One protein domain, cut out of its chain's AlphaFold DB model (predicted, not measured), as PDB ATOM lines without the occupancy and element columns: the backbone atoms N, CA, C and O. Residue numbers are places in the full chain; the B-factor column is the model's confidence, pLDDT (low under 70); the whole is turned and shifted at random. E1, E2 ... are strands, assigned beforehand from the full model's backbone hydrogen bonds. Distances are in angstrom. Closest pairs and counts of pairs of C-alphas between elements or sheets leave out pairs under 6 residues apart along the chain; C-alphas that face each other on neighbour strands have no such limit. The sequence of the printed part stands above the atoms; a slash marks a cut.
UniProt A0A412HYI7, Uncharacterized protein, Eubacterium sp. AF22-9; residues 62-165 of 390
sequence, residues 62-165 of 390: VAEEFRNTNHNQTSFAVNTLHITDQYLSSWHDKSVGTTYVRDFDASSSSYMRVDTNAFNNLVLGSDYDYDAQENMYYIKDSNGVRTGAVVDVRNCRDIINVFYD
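This is residues 62 to 165 of the 390 residues of an uncharacterized protein of Eubacterium sp. AF22-9 (UniProt A0A412HYI7). The chain is wound in stacked turns that make a two-walled sandwich: one wall is the strongly twisted parallel sheet E1, E2, E3, E5, E9, the other the smaller sheet E4, E8, E7, E6. The walls are only partly face to face, with E1 and E2 reaching past the smaller sheet at one end and the hairpins of E6, E7 and E8 lying toward the other. The printed part has 104 residues, with no named helix and nine named strands, E1 to E9 in chain order; the class is all strand. The smaller sheet is mixed. The whole is compact, with a radius of gyration of the C-alphas of 12.4 A and spans of 39 by 31 by 24 A.

Start at E1, residues 62 to 68, an edge strand parallel to E2, residues 76 to 82; look for N 66 and O 80, 2.9 A apart and within hydrogen-bond range. E2 is parallel to E3, residues 98 to 105, with N 100 and O 76 at 2.8 A. E3 bends by 65 degrees at residue 102. E4, residues 111 to 115, is in the other sheet, and residues 87 to 88 make a short parallel pairing with its residues 113 to 114. E5, residues 121 to 124, is parallel to E3, with N 123 and O 99 at 2.8 A. E6, residues 128 to 131, E7, residues 136 to 140, and E8, residues 146 to 155, form a meander, each strand the antiparallel neighbour of the one before. Its two hairpins show N 138 and O 129 at 2.8 A, and N 151 and O 137 at 2.8 A. E8 is parallel to E4, with N 112 and O 150 at 2.8 A. E9, residues 161 to 164, is parallel to E5, with N 124 and O 163 at 2.8 A. Between the sheets of the sandwich, whose strands stand at 47 degrees, the closest C-alphas of E3 and E8 are those of Phe 104 and Ala 149, 6.7 A apart.

Find C-alpha 62 at (-3.508, 23.929, 146.058), where E1 begins. E3 runs 20.2 A from C-alpha 98 at (-12.640, 19.946, 139.001). E8, the longest strand, measures 22.2 A and bends by 57 degrees at residue 149. E9 ends at C-alpha 164, at (-9.686, 26.310, 128.445).

The C-alphas of Asp 93 and Asn 143 are the farthest apart, at 38.9 A. The printed part has no cut, and its long link is E2 to E3. Mean pLDDT of the printed part is 87.5; look for values under 70 at residues 90 to 96 and 157 to 159.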
ATOM      1  N   VAL A  62      -3.797  22.626 146.673       97.94
ATOM      2  CA  VAL A  62      -3.508  23.929 146.058       97.94
ATOM      3  C   VAL A  62      -2.029  24.238 146.249       97.94
ATOM      4  O   VAL A  62      -1.562  24.337 147.385       97.94
ATOM      5  N   ALA A  63      -1.281  24.386 145.155       98.50
ATOM      6  CA  ALA A  63       0.157  24.655 145.210       98.50
ATOM      7  C   ALA A  63       0.658  25.468 144.011       98.50
ATOM      8  O   ALA A  63       0.067  25.427 142.936       98.50
ATOM      9  N   GLU A  64       1.773  26.188 144.168       97.94
ATOM     10  CA  GLU A  64       2.435  26.824 143.018       97.94
ATOM     11  C   GLU A  64       2.946  25.753 142.056       97.94
ATOM     12  O   GLU A  64       2.703  25.825 140.856       97.94
ATOM     13  N   GLU A  65       3.598  24.724 142.594       98.12
ATOM     14  CA  GLU A  65       4.134  23.623 141.804       98.12
ATOM     15  C   GLU A  65       3.698  22.280 142.372       98.12
ATOM     16  O   GLU A  65       3.745  22.060 143.585       98.12
ATOM     17  N   PHE A  66       3.329  21.363 141.483       97.25
ATOM     18  CA  PHE A  66       3.022  19.985 141.830       97.25
ATOM     19  C   PHE A  66       3.854  19.026 140.991       97.25
ATOM     20  O   PHE A  66       3.815  19.064 139.764       97.25
ATOM     21  N   ARG A  67       4.588  18.138 141.660       95.31
ATOM     22  CA  ARG A  67       5.251  16.982 141.063       95.31
ATOM     23  C   ARG A  67       4.588  15.712 141.574       95.31
ATOM     24  O   ARG A  67       4.676  15.390 142.755       95.31
ATOM     25  N   ASN A  68       3.934  14.972 140.689       89.38
ATOM     26  CA  ASN A  68       3.260  13.739 141.071       89.38
ATOM     27  C   ASN A  68       4.091  12.519 140.667       89.38
ATOM     28  O   ASN A  68       4.062  12.178 139.495       89.38
ATOM     29  N   THR A  69       4.808  11.851 141.573       87.31
ATOM     30  CA  THR A  69       5.579  10.626 141.260       87.31
ATOM     31  C   THR A  69       4.918   9.339 141.766       87.31
ATOM     32  O   THR A  69       5.562   8.290 141.770       87.31
ATOM     33  N   ASN A  70       3.625   9.373 142.102       85.50
ATOM     34  CA  ASN A  70       2.832   8.178 142.400       85.50
ATOM     35  C   ASN A  70       1.334   8.387 142.086       85.50
ATOM     36  O   ASN A  70       0.954   9.423 141.552       85.50
ATOM     37  N   HIS A  71       0.459   7.432 142.409       78.75
ATOM     38  CA  HIS A  71      -0.992   7.597 142.267       78.75
ATOM     39  C   HIS A  71      -1.514   8.822 143.043       78.75
ATOM     40  O   HIS A  71      -1.192   9.016 144.216       78.75
ATOM     41  N   ASN A  72      -2.367   9.620 142.399       83.62
ATOM     42  CA  ASN A  72      -3.020  10.788 142.994       83.62
ATOM     43  C   ASN A  72      -4.541  10.684 142.858       83.62
ATOM     44  O   ASN A  72      -5.029  10.567 141.735       83.62
ATOM     45  N   GLN A  73      -5.262  10.779 143.980       82.00
ATOM     46  CA  GLN A  73      -6.701  10.484 144.080       82.00
ATOM     47  C   GLN A  73      -7.482  11.691 144.599       82.00
ATOM     48  O   GLN A  73      -8.317  11.587 145.500       82.00
ATOM     49  N   THR A  74      -7.140  12.865 144.086       85.12
ATOM     50  CA  THR A  74      -7.720  14.120 144.543       85.12
ATOM     51  C   THR A  74      -7.736  15.162 143.436       85.12
ATOM     52  O   THR A  74      -6.855  15.157 142.570       85.12
ATOM     53  N   SER A  75      -8.714  16.066 143.493       88.38
ATOM     54  CA  SER A  75      -8.725  17.290 142.697       88.38
ATOM     55  C   SER A  75      -7.634  18.245 143.169       88.38
ATOM     56  O   SER A  75      -7.333  18.351 144.364       88.38
ATOM     57  N   PHE A  76      -7.048  18.984 142.232       93.50
ATOM     58  CA  PHE A  76      -6.007  19.953 142.553       93.50
ATOM     59  C   PHE A  76      -6.072  21.206 141.683       93.50
ATOM     60  O   PHE A  76      -6.572  21.166 140.563       93.50
ATOM     61  N   ALA A  77      -5.553  22.317 142.203       95.94
ATOM     62  CA  ALA A  77      -5.367  23.571 141.480       95.94
ATOM     63  C   ALA A  77      -3.909  24.016 141.599       95.94
ATOM     64  O   ALA A  77      -3.427  24.295 142.701       95.94
ATOM     65  N   VAL A  78      -3.194  24.062 140.475       98.31
ATOM     66  CA  VAL A  78      -1.750  24.340 140.464       98.31
ATOM     67  C   VAL A  78      -1.352  25.322 139.374       98.31
ATOM     68  O   VAL A  78      -1.948  25.346 138.295       98.31
ATOM     69  N   ASN A  79      -0.319  26.126 139.647       98.38
ATOM     70  CA  ASN A  79       0.265  26.976 138.612       98.38
ATOM     71  C   ASN A  79       1.121  26.151 137.646       98.38
ATOM     72  O   ASN A  79       0.932  26.256 136.442       98.38
ATOM     73  N   THR A  80       1.991  25.283 138.159       97.81
ATOM     74  CA  THR A  80       2.833  24.416 137.331       97.81
ATOM     75  C   THR A  80       2.658  22.959 137.731       97.81
ATOM     76  O   THR A  80       2.989  22.566 138.853       97.81
ATOM     77  N   LEU A  81       2.187  22.131 136.798       97.06
ATOM     78  CA  LEU A  81       2.254  20.678 136.935       97.06
ATOM     79  C   LEU A  81       3.535  20.157 136.273       97.06
ATOM     80  O   LEU A  81       3.695  20.244 135.056       97.06
ATOM     81  N   HIS A  82       4.424  19.577 137.074       95.69
ATOM     82  CA  HIS A  82       5.584  18.827 136.599       95.69
ATOM     83  C   HIS A  82       5.136  17.442 136.160       95.69
ATOM     84  O   HIS A  82       4.784  16.602 136.995       95.69
ATOM     85  N   ILE A  83       5.155  17.204 134.851       91.62
ATOM     86  CA  ILE A  83       4.767  15.918 134.288       91.62
ATOM     87  C   ILE A  83       5.832  14.883 134.644       91.62
ATOM     88  O   ILE A  83       7.033  15.064 134.427       91.62
ATOM     89  N   THR A  84       5.366  13.768 135.188       88.62
ATOM     90  CA  THR A  84       6.167  12.575 135.440       88.62
ATOM     91  C   THR A  84       5.525  11.403 134.697       88.62
ATOM     92  O   THR A  84       4.450  11.541 134.119       88.62
ATOM     93  N   ASP A  85       6.142  10.224 134.737       83.19
ATOM     94  CA  ASP A  85       5.583   9.043 134.074       83.19
ATOM     95  C   ASP A  85       4.372   8.405 134.779       83.19
ATOM     96  O   ASP A  85       3.897   7.349 134.354       83.19
ATOM     97  N   GLN A  86       3.848   9.034 135.829       84.38
ATOM     98  CA  GLN A  86       2.822   8.462 136.697       84.38
ATOM     99  C   GLN A  86       1.405   8.868 136.304       84.38
ATOM    100  O   GLN A  86       1.163   9.950 135.771       84.38
ATOM    101  N   TYR A  87       0.457   7.979 136.604       82.69
ATOM    102  CA  TYR A  87      -0.959   8.203 136.340       82.69
ATOM    103  C   TYR A  87      -1.609   9.052 137.431       82.69
ATOM    104  O   TYR A  87      -1.472   8.788 138.629       82.69
ATOM    105  N   LEU A  88      -2.426  10.007 137.003       85.75
ATOM    106  CA  LEU A  88      -3.469  10.597 137.833       85.75
ATOM    107  C   LEU A  88      -4.669   9.651 137.781       85.75
ATOM    108  O   LEU A  88      -5.170   9.353 136.700       85.75
ATOM    109  N   SER A  89      -5.066   9.097 138.926       75.56
ATOM    110  CA  SER A  89      -6.013   7.974 138.989       75.56
ATOM    111  C   SER A  89      -6.678   7.884 140.360       75.56
ATOM    112  O   SER A  89      -5.999   7.979 141.384       75.56
ATOM    113  N   SER A  90      -7.987   7.627 140.397       69.19
ATOM    114  CA  SER A  90      -8.724   7.373 141.642       69.19
ATOM    115  C   SER A  90      -9.183   5.914 141.728       69.19
ATOM    116  O   SER A  90      -9.720   5.373 140.767       69.19
ATOM    117  N   TRP A  91      -9.005   5.275 142.892       60.53
ATOM    118  CA  TRP A  91      -9.519   3.931 143.200       60.53
ATOM    119  C   TRP A  91     -11.011   3.981 143.546       60.53
ATOM    120  O   TRP A  91     -11.657   2.942 143.640       60.53
ATOM    121  N   HIS A  92     -11.549   5.178 143.780       57.94
ATOM    122  CA  HIS A  92     -12.943   5.355 144.137       57.94
ATOM    123  C   HIS A  92     -13.802   5.312 142.874       57.94
ATOM    124  O   HIS A  92     -13.464   5.933 141.871       57.94
ATOM    125  N   ASP A  93     -14.977   4.686 142.968       54.12
ATOM    126  CA  ASP A  93     -16.026   4.722 141.933       54.12
ATOM    127  C   ASP A  93     -16.639   6.129 141.741       54.12
ATOM    128  O   ASP A  93     -17.649   6.296 141.060       54.12
ATOM    129  N   LYS A  94     -16.082   7.151 142.402       55.50
ATOM    130  CA  LYS A  94     -16.548   8.533 142.363       55.50
ATOM    131  C   LYS A  94     -15.400   9.434 141.945       55.50
ATOM    132  O   LYS A  94     -14.369   9.500 142.614       55.50
ATOM    133  N   SER A  95     -15.625  10.111 140.832       55.00
ATOM    134  CA  SER A  95     -14.718  11.100 140.279       55.00
ATOM    135  C   SER A  95     -14.661  12.356 141.160       55.00
ATOM    136  O   SER A  95     -15.653  12.748 141.784       55.00
ATOM    137  N   VAL A  96     -13.466  12.937 141.276       61.91
ATOM    138  CA  VAL A  96     -13.154  14.023 142.214       61.91
ATOM    139  C   VAL A  96     -13.182  15.376 141.506       61.91
ATOM    140  O   VAL A  96     -12.171  15.869 141.028       61.91
ATOM    141  N   GLY A  97     -14.368  15.980 141.435       76.50
ATOM    142  CA  GLY A  97     -14.550  17.410 141.162       76.50
ATOM    143  C   GLY A  97     -13.813  17.962 139.931       76.50
ATOM    144  O   GLY A  97     -13.685  17.298 138.898       76.50
ATOM    145  N   THR A  98     -13.361  19.211 140.048       85.75
ATOM    146  CA  THR A  98     -12.640  19.946 139.001       85.75
ATOM    147  C   THR A  98     -11.158  20.044 139.347       85.75
ATOM    148  O   THR A  98     -10.805  20.380 140.475       85.75
ATOM    149  N   THR A  99     -10.288  19.770 138.376       90.88
ATOM    150  CA  THR A  99      -8.842  20.003 138.463       90.88
ATOM    151  C   THR A  99      -8.454  21.180 137.581       90.88
ATOM    152  O   THR A  99      -8.936  21.295 136.456       90.88
ATOM    153  N   TYR A 100      -7.565  22.039 138.073       94.44
ATOM    154  CA  TYR A 100      -7.021  23.175 137.339       94.44
ATOM    155  C   TYR A 100      -5.499  23.090 137.228       94.44
ATOM    156  O   TYR A 100      -4.790  22.976 138.231       94.44
ATOM    157  N   VAL A 101      -4.994  23.194 136.000       97.19
ATOM    158  CA  VAL A 101      -3.559  23.276 135.705       97.19
ATOM    159  C   VAL A 101      -3.317  24.492 134.830       97.19
ATOM    160  O   VAL A 101      -3.742  24.520 133.674       97.19
ATOM    161  N   ARG A 102      -2.634  25.506 135.365       96.69
ATOM    162  CA  ARG A 102      -2.363  26.734 134.609       96.69
ATOM    163  C   ARG A 102      -1.324  26.501 133.507       96.69
ATOM    164  O   ARG A 102      -1.587  26.796 132.340       96.69
ATOM    165  N   ASP A 103      -0.170  25.960 133.883       96.06
ATOM    166  CA  ASP A 103       0.992  25.728 133.029       96.06
ATOM    167  C   ASP A 103       1.587  24.320 133.298       96.06
ATOM    168  O   ASP A 103       1.379  23.714 134.355       96.06
ATOM    169  N   PHE A 104       2.326  23.780 132.323       95.81
ATOM    170  CA  PHE A 104       2.936  22.445 132.384       95.81
ATOM    171  C   PHE A 104       4.456  22.524 132.253       95.81
ATOM    172  O   PHE A 104       4.967  23.206 131.365       95.81
ATOM    173  N   ASP A 105       5.167  21.754 133.074       94.75
ATOM    174  CA  ASP A 105       6.587  21.459 132.887       94.75
ATOM    175  C   ASP A 105       6.739  20.020 132.369       94.75
ATOM    176  O   ASP A 105       6.530  19.050 133.102       94.75
ATOM    177  N   ALA A 106       7.098  19.897 131.087       92.19
ATOM    178  CA  ALA A 106       7.325  18.628 130.394       92.19
ATOM    179  C   ALA A 106       8.817  18.271 130.241       92.19
ATOM    180  O   ALA A 106       9.191  17.484 129.371       92.19
ATOM    181  N   SER A 107       9.696  18.856 131.060       89.81
ATOM    182  CA  SER A 107      11.143  18.600 131.004       89.81
ATOM    183  C   SER A 107      11.522  17.156 131.347       89.81
ATOM    184  O   SER A 107      12.534  16.656 130.859       89.81
ATOM    185  N   SER A 108      10.727  16.496 132.193       86.19
ATOM    186  CA  SER A 108      10.993  15.136 132.685       86.19
ATOM    187  C   SER A 108      10.179  14.062 131.956       86.19
ATOM    188  O   SER A 108      10.670  12.955 131.758       86.19
ATOM    189  N   SER A 109       8.945  14.373 131.559       89.94
ATOM    190  CA  SER A 109       8.076  13.509 130.757       89.94
ATOM    191  C   SER A 109       7.071  14.365 129.989       89.94
ATOM    192  O   SER A 109       6.799  15.503 130.361       89.94
ATOM    193  N   SER A 110       6.518  13.824 128.906       90.69
ATOM    194  CA  SER A 110       5.586  14.542 128.031       90.69
ATOM    195  C   SER A 110       4.119  14.258 128.334       90.69
ATOM    196  O   SER A 110       3.272  15.078 128.000       90.69
ATOM    197  N   TYR A 111       3.800  13.115 128.944       92.25
ATOM    198  CA  TYR A 111       2.424  12.620 129.018       92.25
ATOM    199  C   TYR A 111       1.871  12.703 130.440       92.25
ATOM    200  O   TYR A 111       2.204  11.877 131.288       92.25
ATOM    201  N   MET A 112       0.966  13.652 130.685       92.19
ATOM    202  CA  MET A 112       0.068  13.618 131.840       92.19
ATOM    203  C   MET A 112      -0.974  12.532 131.578       92.19
ATOM    204  O   MET A 112      -1.931  12.745 130.833       92.19
ATOM    205  N   ARG A 113      -0.766  11.349 132.159       90.44
ATOM    206  CA  ARG A 113      -1.658  10.204 131.959       90.44
ATOM    207  C   ARG A 113      -2.823  10.266 132.935       90.44
ATOM    208  O   ARG A 113      -2.613  10.276 134.149       90.44
ATOM    209  N   VAL A 114      -4.037  10.292 132.402       88.25
ATOM    210  CA  VAL A 114      -5.275  10.380 133.178       88.25
ATOM    211  C   VAL A 114      -6.027   9.060 133.061       88.25
ATOM    212  O   VAL A 114      -6.359   8.607 131.963       88.25
ATOM    213  N   ASP A 115      -6.264   8.425 134.205       83.00
ATOM    214  CA  ASP A 115      -7.083   7.221 134.316       83.00
ATOM    215  C   ASP A 115      -8.511   7.567 134.767       83.00
ATOM    216  O   ASP A 115      -8.815   8.669 135.235       83.00
ATOM    217  N   THR A 116      -9.388   6.579 134.645       71.06
ATOM    218  CA  THR A 116     -10.776   6.604 135.093       71.06
ATOM    219  C   THR A 116     -10.873   7.106 136.541       71.06
ATOM    220  O   THR A 116     -10.076   6.736 137.406       71.06
ATOM    221  N   ASN A 117     -11.862   7.967 136.801       71.06
ATOM    222  CA  ASN A 117     -12.184   8.565 138.105       71.06
ATOM    223  C   ASN A 117     -11.178   9.588 138.663       71.06
ATOM    224  O   ASN A 117     -11.359  10.046 139.791       71.06
ATOM    225  N   ALA A 118     -10.144   9.983 137.911       77.75
ATOM    226  CA  ALA A 118      -9.178  10.970 138.393       77.75
ATOM    227  C   ALA A 118      -9.794  12.355 138.668       77.75
ATOM    228  O   ALA A 118      -9.361  12.995 139.614       77.75
ATOM    229  N   PHE A 119     -10.756  12.814 137.856       80.56
ATOM    230  CA  PHE A 119     -11.560  14.041 138.025       80.56
ATOM    231  C   PHE A 119     -12.635  14.126 136.922       80.56
ATOM    232  O   PHE A 119     -12.529  13.451 135.896       80.56
ATOM    233  N   ASN A 120     -13.702  14.911 137.130       76.81
ATOM    234  CA  ASN A 120     -14.789  15.086 136.148       76.81
ATOM    235  C   ASN A 120     -14.436  16.149 135.108       76.81
ATOM    236  O   ASN A 120     -14.719  15.995 133.919       76.81
ATOM    237  N   ASN A 121     -13.836  17.235 135.589       83.38
ATOM    238  CA  ASN A 121     -13.509  18.408 134.802       83.38
ATOM    239  C   ASN A 121     -12.009  18.681 134.910       83.38
ATOM    240  O   ASN A 121     -11.445  18.657 136.007       83.38
ATOM    241  N   LEU A 122     -11.386  18.996 133.783       89.69
ATOM    242  CA  LEU A 122     -10.023  19.498 133.703       89.69
ATOM    243  C   LEU A 122     -10.051  20.878 133.059       89.69
ATOM    244  O   LEU A 122     -10.396  21.018 131.889       89.69
ATOM    245  N   VAL A 123      -9.671  21.897 133.814       92.69
ATOM    246  CA  VAL A 123      -9.497  23.250 133.297       92.69
ATOM    247  C   VAL A 123      -8.012  23.472 133.026       92.69
ATOM    248  O   VAL A 123      -7.169  23.329 133.914       92.69
ATOM    249  N   LEU A 124      -7.693  23.808 131.782       95.12
ATOM    250  CA  LEU A 124      -6.343  24.083 131.315       95.12
ATOM    251  C   LEU A 124      -6.157  25.594 131.172       95.12
ATOM    252  O   LEU A 124      -6.924  26.264 130.481       95.12
ATOM    253  N   GLY A 125      -5.110  26.136 131.792       94.50
ATOM    254  CA  GLY A 125      -4.732  27.540 131.611       94.50
ATOM    255  C   GLY A 125      -3.871  27.798 130.374       94.50
ATOM    256  O   GLY A 125      -3.560  28.951 130.053       94.50
ATOM    257  N   SER A 126      -3.497  26.735 129.667       93.94
ATOM    258  CA  SER A 126      -2.801  26.757 128.383       93.94
ATOM    259  C   SER A 126      -3.743  26.259 127.285       93.94
ATOM    260  O   SER A 126      -4.524  25.336 127.512       93.94
ATOM    261  N   ASP A 127      -3.696  26.892 126.109       94.50
ATOM    262  CA  ASP A 127      -4.509  26.469 124.962       94.50
ATOM    263  C   ASP A 127      -4.054  25.078 124.492       94.50
ATOM    264  O   ASP A 127      -2.942  24.641 124.792       94.50
ATOM    265  N   TYR A 128      -4.897  24.363 123.755       95.81
ATOM    266  CA  TYR A 128      -4.612  22.994 123.335       95.81
ATOM    267  C   TYR A 128      -5.217  22.655 121.971       95.81
ATOM    268  O   TYR A 128      -6.155  23.301 121.501       95.81
ATOM    269  N   ASP A 129      -4.659  21.631 121.330       95.75
ATOM    270  CA  ASP A 129      -5.286  20.939 120.204       95.75
ATOM    271  C   ASP A 129      -5.792  19.580 120.693       95.75
ATOM    272  O   ASP A 129      -5.029  18.834 121.306       95.75
ATOM    273  N   TYR A 130      -7.049  19.244 120.414       93.94
ATOM    274  CA  TYR A 130      -7.581  17.908 120.680       93.94
ATOM    275  C   TYR A 130      -7.458  17.032 119.432       93.94
ATOM    276  O   TYR A 130      -7.904  17.430 118.354       93.94
ATOM    277  N   ASP A 131      -6.883  15.843 119.585       93.44
ATOM    278  CA  ASP A 131      -6.886  14.801 118.562       93.44
ATOM    279  C   ASP A 131      -7.841  13.680 118.976       93.44
ATOM    280  O   ASP A 131      -7.606  12.953 119.945       93.44
ATOM    281  N   ALA A 132      -8.931  13.548 118.224       88.31
ATOM    282  CA  ALA A 132      -9.972  12.564 118.484       88.31
ATOM    283  C   ALA A 132      -9.557  11.122 118.143       88.31
ATOM    284  O   ALA A 132     -10.160  10.184 118.662       88.31
ATOM    285  N   GLN A 133      -8.558  10.918 117.275       90.56
ATOM    286  CA  GLN A 133      -8.068   9.580 116.926       90.56
ATOM    287  C   GLN A 133      -7.161   9.031 118.022       90.56
ATOM    288  O   GLN A 133      -7.257   7.858 118.379       90.56
ATOM    289  N   GLU A 134      -6.300   9.888 118.570       90.38
ATOM    290  CA  GLU A 134      -5.411   9.519 119.674       90.38
ATOM    291  C   GLU A 134      -6.082   9.662 121.044       90.38
ATOM    292  O   GLU A 134      -5.589   9.099 122.014       90.38
ATOM    293  N   ASN A 135      -7.209  10.375 121.127       89.06
ATOM    294  CA  ASN A 135      -7.859  10.793 122.368       89.06
ATOM    295  C   ASN A 135      -6.869  11.501 123.313       89.06
ATOM    296  O   ASN A 135      -6.655  11.097 124.459       89.06
ATOM    297  N   MET A 136      -6.224  12.545 122.788       93.94
ATOM    298  CA  MET A 136      -5.184  13.314 123.473       93.94
ATOM    299  C   MET A 136      -5.371  14.816 123.282       93.94
ATOM    300  O   MET A 136      -5.853  15.269 122.243       93.94
ATOM    301  N   TYR A 137      -4.918  15.591 124.266       94.81
ATOM    302  CA  TYR A 137      -4.867  17.049 124.199       94.81
ATOM    303  C   TYR A 137      -3.408  17.512 124.195       94.81
ATOM    304  O   TYR A 137      -2.684  17.310 125.170       94.81
ATOM    305  N   TYR A 138      -2.965  18.139 123.108       96.62
ATOM    306  CA  TYR A 138      -1.607  18.670 122.976       96.62
ATOM    307  C   TYR A 138      -1.577  20.115 123.447       96.62
ATOM    308  O   TYR A 138      -2.229  20.974 122.854       96.62
ATOM    309  N   ILE A 139      -0.801  20.382 124.490       97.38
ATOM    310  CA  ILE A 139      -0.720  21.701 125.113       97.38
ATOM    311  C   ILE A 139       0.101  22.647 124.237       97.38
ATOM    312  O   ILE A 139       1.150  22.272 123.705       97.38
ATOM    313  N   LYS A 140      -0.367  23.888 124.110       95.19
ATOM    314  CA  LYS A 140       0.280  24.975 123.376       95.19
ATOM    315  C   LYS A 140       0.799  26.050 124.322       95.19
ATOM    316  O   LYS A 140       0.219  26.314 125.373       95.19
ATOM    317  N   ASP A 141       1.895  26.685 123.926       92.31
ATOM    318  CA  ASP A 141       2.398  27.893 124.565       92.31
ATOM    319  C   ASP A 141       1.532  29.116 124.208       92.31
ATOM    320  O   ASP A 141       0.560  29.042 123.450       92.31
ATOM    321  N   SER A 142       1.914  30.286 124.722       90.00
ATOM    322  CA  SER A 142       1.229  31.550 124.426       90.00
ATOM    323  C   SER A 142       1.295  31.984 122.957       90.00
ATOM    324  O   SER A 142       0.570  32.897 122.569       90.00
ATOM    325  N   ASN A 143       2.169  31.379 122.148       92.69
ATOM    326  CA  ASN A 143       2.291  31.639 120.714       92.69
ATOM    327  C   ASN A 143       1.464  30.649 119.874       92.69
ATOM    328  O   ASN A 143       1.481  30.734 118.647       92.69
ATOM    329  N   GLY A 144       0.755  29.710 120.512       91.94
ATOM    330  CA  GLY A 144      -0.005  28.661 119.837       91.94
ATOM    331  C   GLY A 144       0.853  27.491 119.348       91.94
ATOM    332  O   GLY A 144       0.387  26.700 118.530       91.94
ATOM    333  N   VAL A 145       2.097  27.363 119.817       95.19
ATOM    334  CA  VAL A 145       3.014  26.279 119.438       95.19
ATOM    335  C   VAL A 145       2.946  25.165 120.472       95.19
ATOM    336  O   VAL A 145       3.002  25.424 121.670       95.19
ATOM    337  N   ARG A 146       2.854  23.908 120.020       95.06
ATOM    338  CA  ARG A 146       2.845  22.746 120.920       95.06
ATOM    339  C   ARG A 146       4.109  22.718 121.783       95.06
ATOM    340  O   ARG A 146       5.218  22.744 121.255       95.06
ATOM    341  N   THR A 147       3.935  22.614 123.096       94.12
ATOM    342  CA  THR A 147       5.035  22.629 124.079       94.12
ATOM    343  C   THR A 147       5.733  21.280 124.217       94.12
ATOM    344  O   THR A 147       6.801  21.193 124.815       94.12
ATOM    345  N   GLY A 148       5.117  20.217 123.690       92.69
ATOM    346  CA  GLY A 148       5.511  18.833 123.946       92.69
ATOM    347  C   GLY A 148       4.831  18.217 125.174       92.69
ATOM    348  O   GLY A 148       4.938  17.007 125.353       92.69
ATOM    349  N   ALA A 149       4.100  18.998 125.979       96.19
ATOM    350  CA  ALA A 149       3.194  18.464 126.993       96.19
ATOM    351  C   ALA A 149       1.904  17.939 126.341       96.19
ATOM    352  O   ALA A 149       1.325  18.581 125.458       96.19
ATOM    353  N   VAL A 150       1.444  16.778 126.796       95.94
ATOM    354  CA  VAL A 150       0.266  16.073 126.286       95.94
ATOM    355  C   VAL A 150      -0.558  15.564 127.462       95.94
ATOM    356  O   VAL A 150      -0.025  14.916 128.362       95.94
ATOM    357  N   VAL A 151      -1.863  15.825 127.447       94.62
ATOM    358  CA  VAL A 151      -2.822  15.181 128.353       94.62
ATOM    359  C   VAL A 151      -3.373  13.949 127.645       94.62
ATOM    360  O   VAL A 151      -4.083  14.057 126.644       94.62
ATOM    361  N   ASP A 152      -3.002  12.777 128.151       92.88
ATOM    362  CA  ASP A 152      -3.381  11.471 127.613       92.88
ATOM    363  C   ASP A 152      -4.580  10.926 128.385       92.88
ATOM    364  O   ASP A 152      -4.459  10.554 129.556       92.88
ATOM    365  N   VAL A 153      -5.735  10.887 127.720       90.38
ATOM    366  CA  VAL A 153      -7.014  10.465 128.311       90.38
ATOM    367  C   VAL A 153      -7.520   9.155 127.708       90.38
ATOM    368  O   VAL A 153      -8.678   8.787 127.893       90.38
ATOM    369  N   ARG A 154      -6.665   8.406 126.999       88.88
ATOM    370  CA  ARG A 154      -7.047   7.138 126.349       88.88
ATOM    371  C   ARG A 154      -7.604   6.094 127.311       88.88
ATOM    372  O   ARG A 154      -8.413   5.269 126.897       88.88
ATOM    373  N   ASN A 155      -7.181   6.134 128.573       84.94
ATOM    374  CA  ASN A 155      -7.625   5.196 129.604       84.94
ATOM    375  C   ASN A 155      -8.890   5.660 130.348       84.94
ATOM    376  O   ASN A 155      -9.405   4.920 131.186       84.94
ATOM    377  N   CYS A 156      -9.414   6.854 130.056       80.06
ATOM    378  CA  CYS A 156     -10.662   7.324 130.647       80.06
ATOM    379  C   CYS A 156     -11.845   6.540 130.058       80.06
ATOM    380  O   CYS A 156     -12.098   6.594 128.855       80.06
ATOM    381  N   ARG A 157     -12.568   5.794 130.904       66.50
ATOM    382  CA  ARG A 157     -13.790   5.073 130.495       66.50
ATOM    383  C   ARG A 157     -14.968   6.005 130.210       66.50
ATOM    384  O   ARG A 157     -15.747   5.717 129.307       66.50
ATOM    385  N   ASP A 158     -15.071   7.090 130.970       67.81
ATOM    386  CA  ASP A 158     -16.074   8.141 130.799       67.81
ATOM    387  C   ASP A 158     -15.453   9.372 130.128       67.81
ATOM    388  O   ASP A 158     -14.243   9.598 130.202       67.81
ATOM    389  N   ILE A 159     -16.289  10.186 129.480       69.00
ATOM    390  CA  ILE A 159     -15.856  11.459 128.894       69.00
ATOM    391  C   ILE A 159     -15.463  12.401 130.037       69.00
ATOM    392  O   ILE A 159     -16.304  12.753 130.863       69.00
ATOM    393  N   ILE A 160     -14.199  12.829 130.065       78.75
ATOM    394  CA  ILE A 160     -13.794  13.968 130.888       78.75
ATOM    395  C   ILE A 160     -14.096  15.266 130.139       78.75
ATOM    396  O   ILE A 160     -13.850  15.369 128.934       78.75
ATOM    397  N   ASN A 161     -14.605  16.271 130.848       82.69
ATOM    398  CA  ASN A 161     -14.782  17.594 130.261       82.69
ATOM    399  C   ASN A 161     -13.460  18.352 130.357       82.69
ATOM    400  O   ASN A 161     -12.930  18.530 131.456       82.69
ATOM    401  N   VAL A 162     -12.930  18.800 129.220       87.25
ATOM    402  CA  VAL A 162     -11.700  19.598 129.174       87.25
ATOM    403  C   VAL A 162     -12.035  21.002 128.703       87.25
ATOM    404  O   VAL A 162     -12.569  21.179 127.609       87.25
ATOM    405  N   PHE A 163     -11.701  21.982 129.534       87.75
ATOM    406  CA  PHE A 163     -11.982  23.396 129.322       87.75
ATOM    407  C   PHE A 163     -10.686  24.186 129.174       87.75
ATOM    408  O   PHE A 163      -9.651  23.819 129.736       87.75
ATOM    409  N   TYR A 164     -10.760  25.318 128.477       91.50
ATOM    410  CA  TYR A 164      -9.686  26.310 128.445       91.50
ATOM    411  C   TYR A 164     -10.124  27.568 129.193       91.50
ATOM    412  O   TYR A 164     -11.076  28.239 128.785       91.50
ATOM    413  N   ASP A 165      -9.422  27.886 130.278       91.62
ATOM    414  CA  ASP A 165      -9.551  29.152 130.999       91.62
ATOM    415  C   ASP A 165      -8.305  29.400 131.866       91.62
ATOM    416  O   ASP A 165      -8.099  28.777 132.907       91.62
TER     417      ASP A 165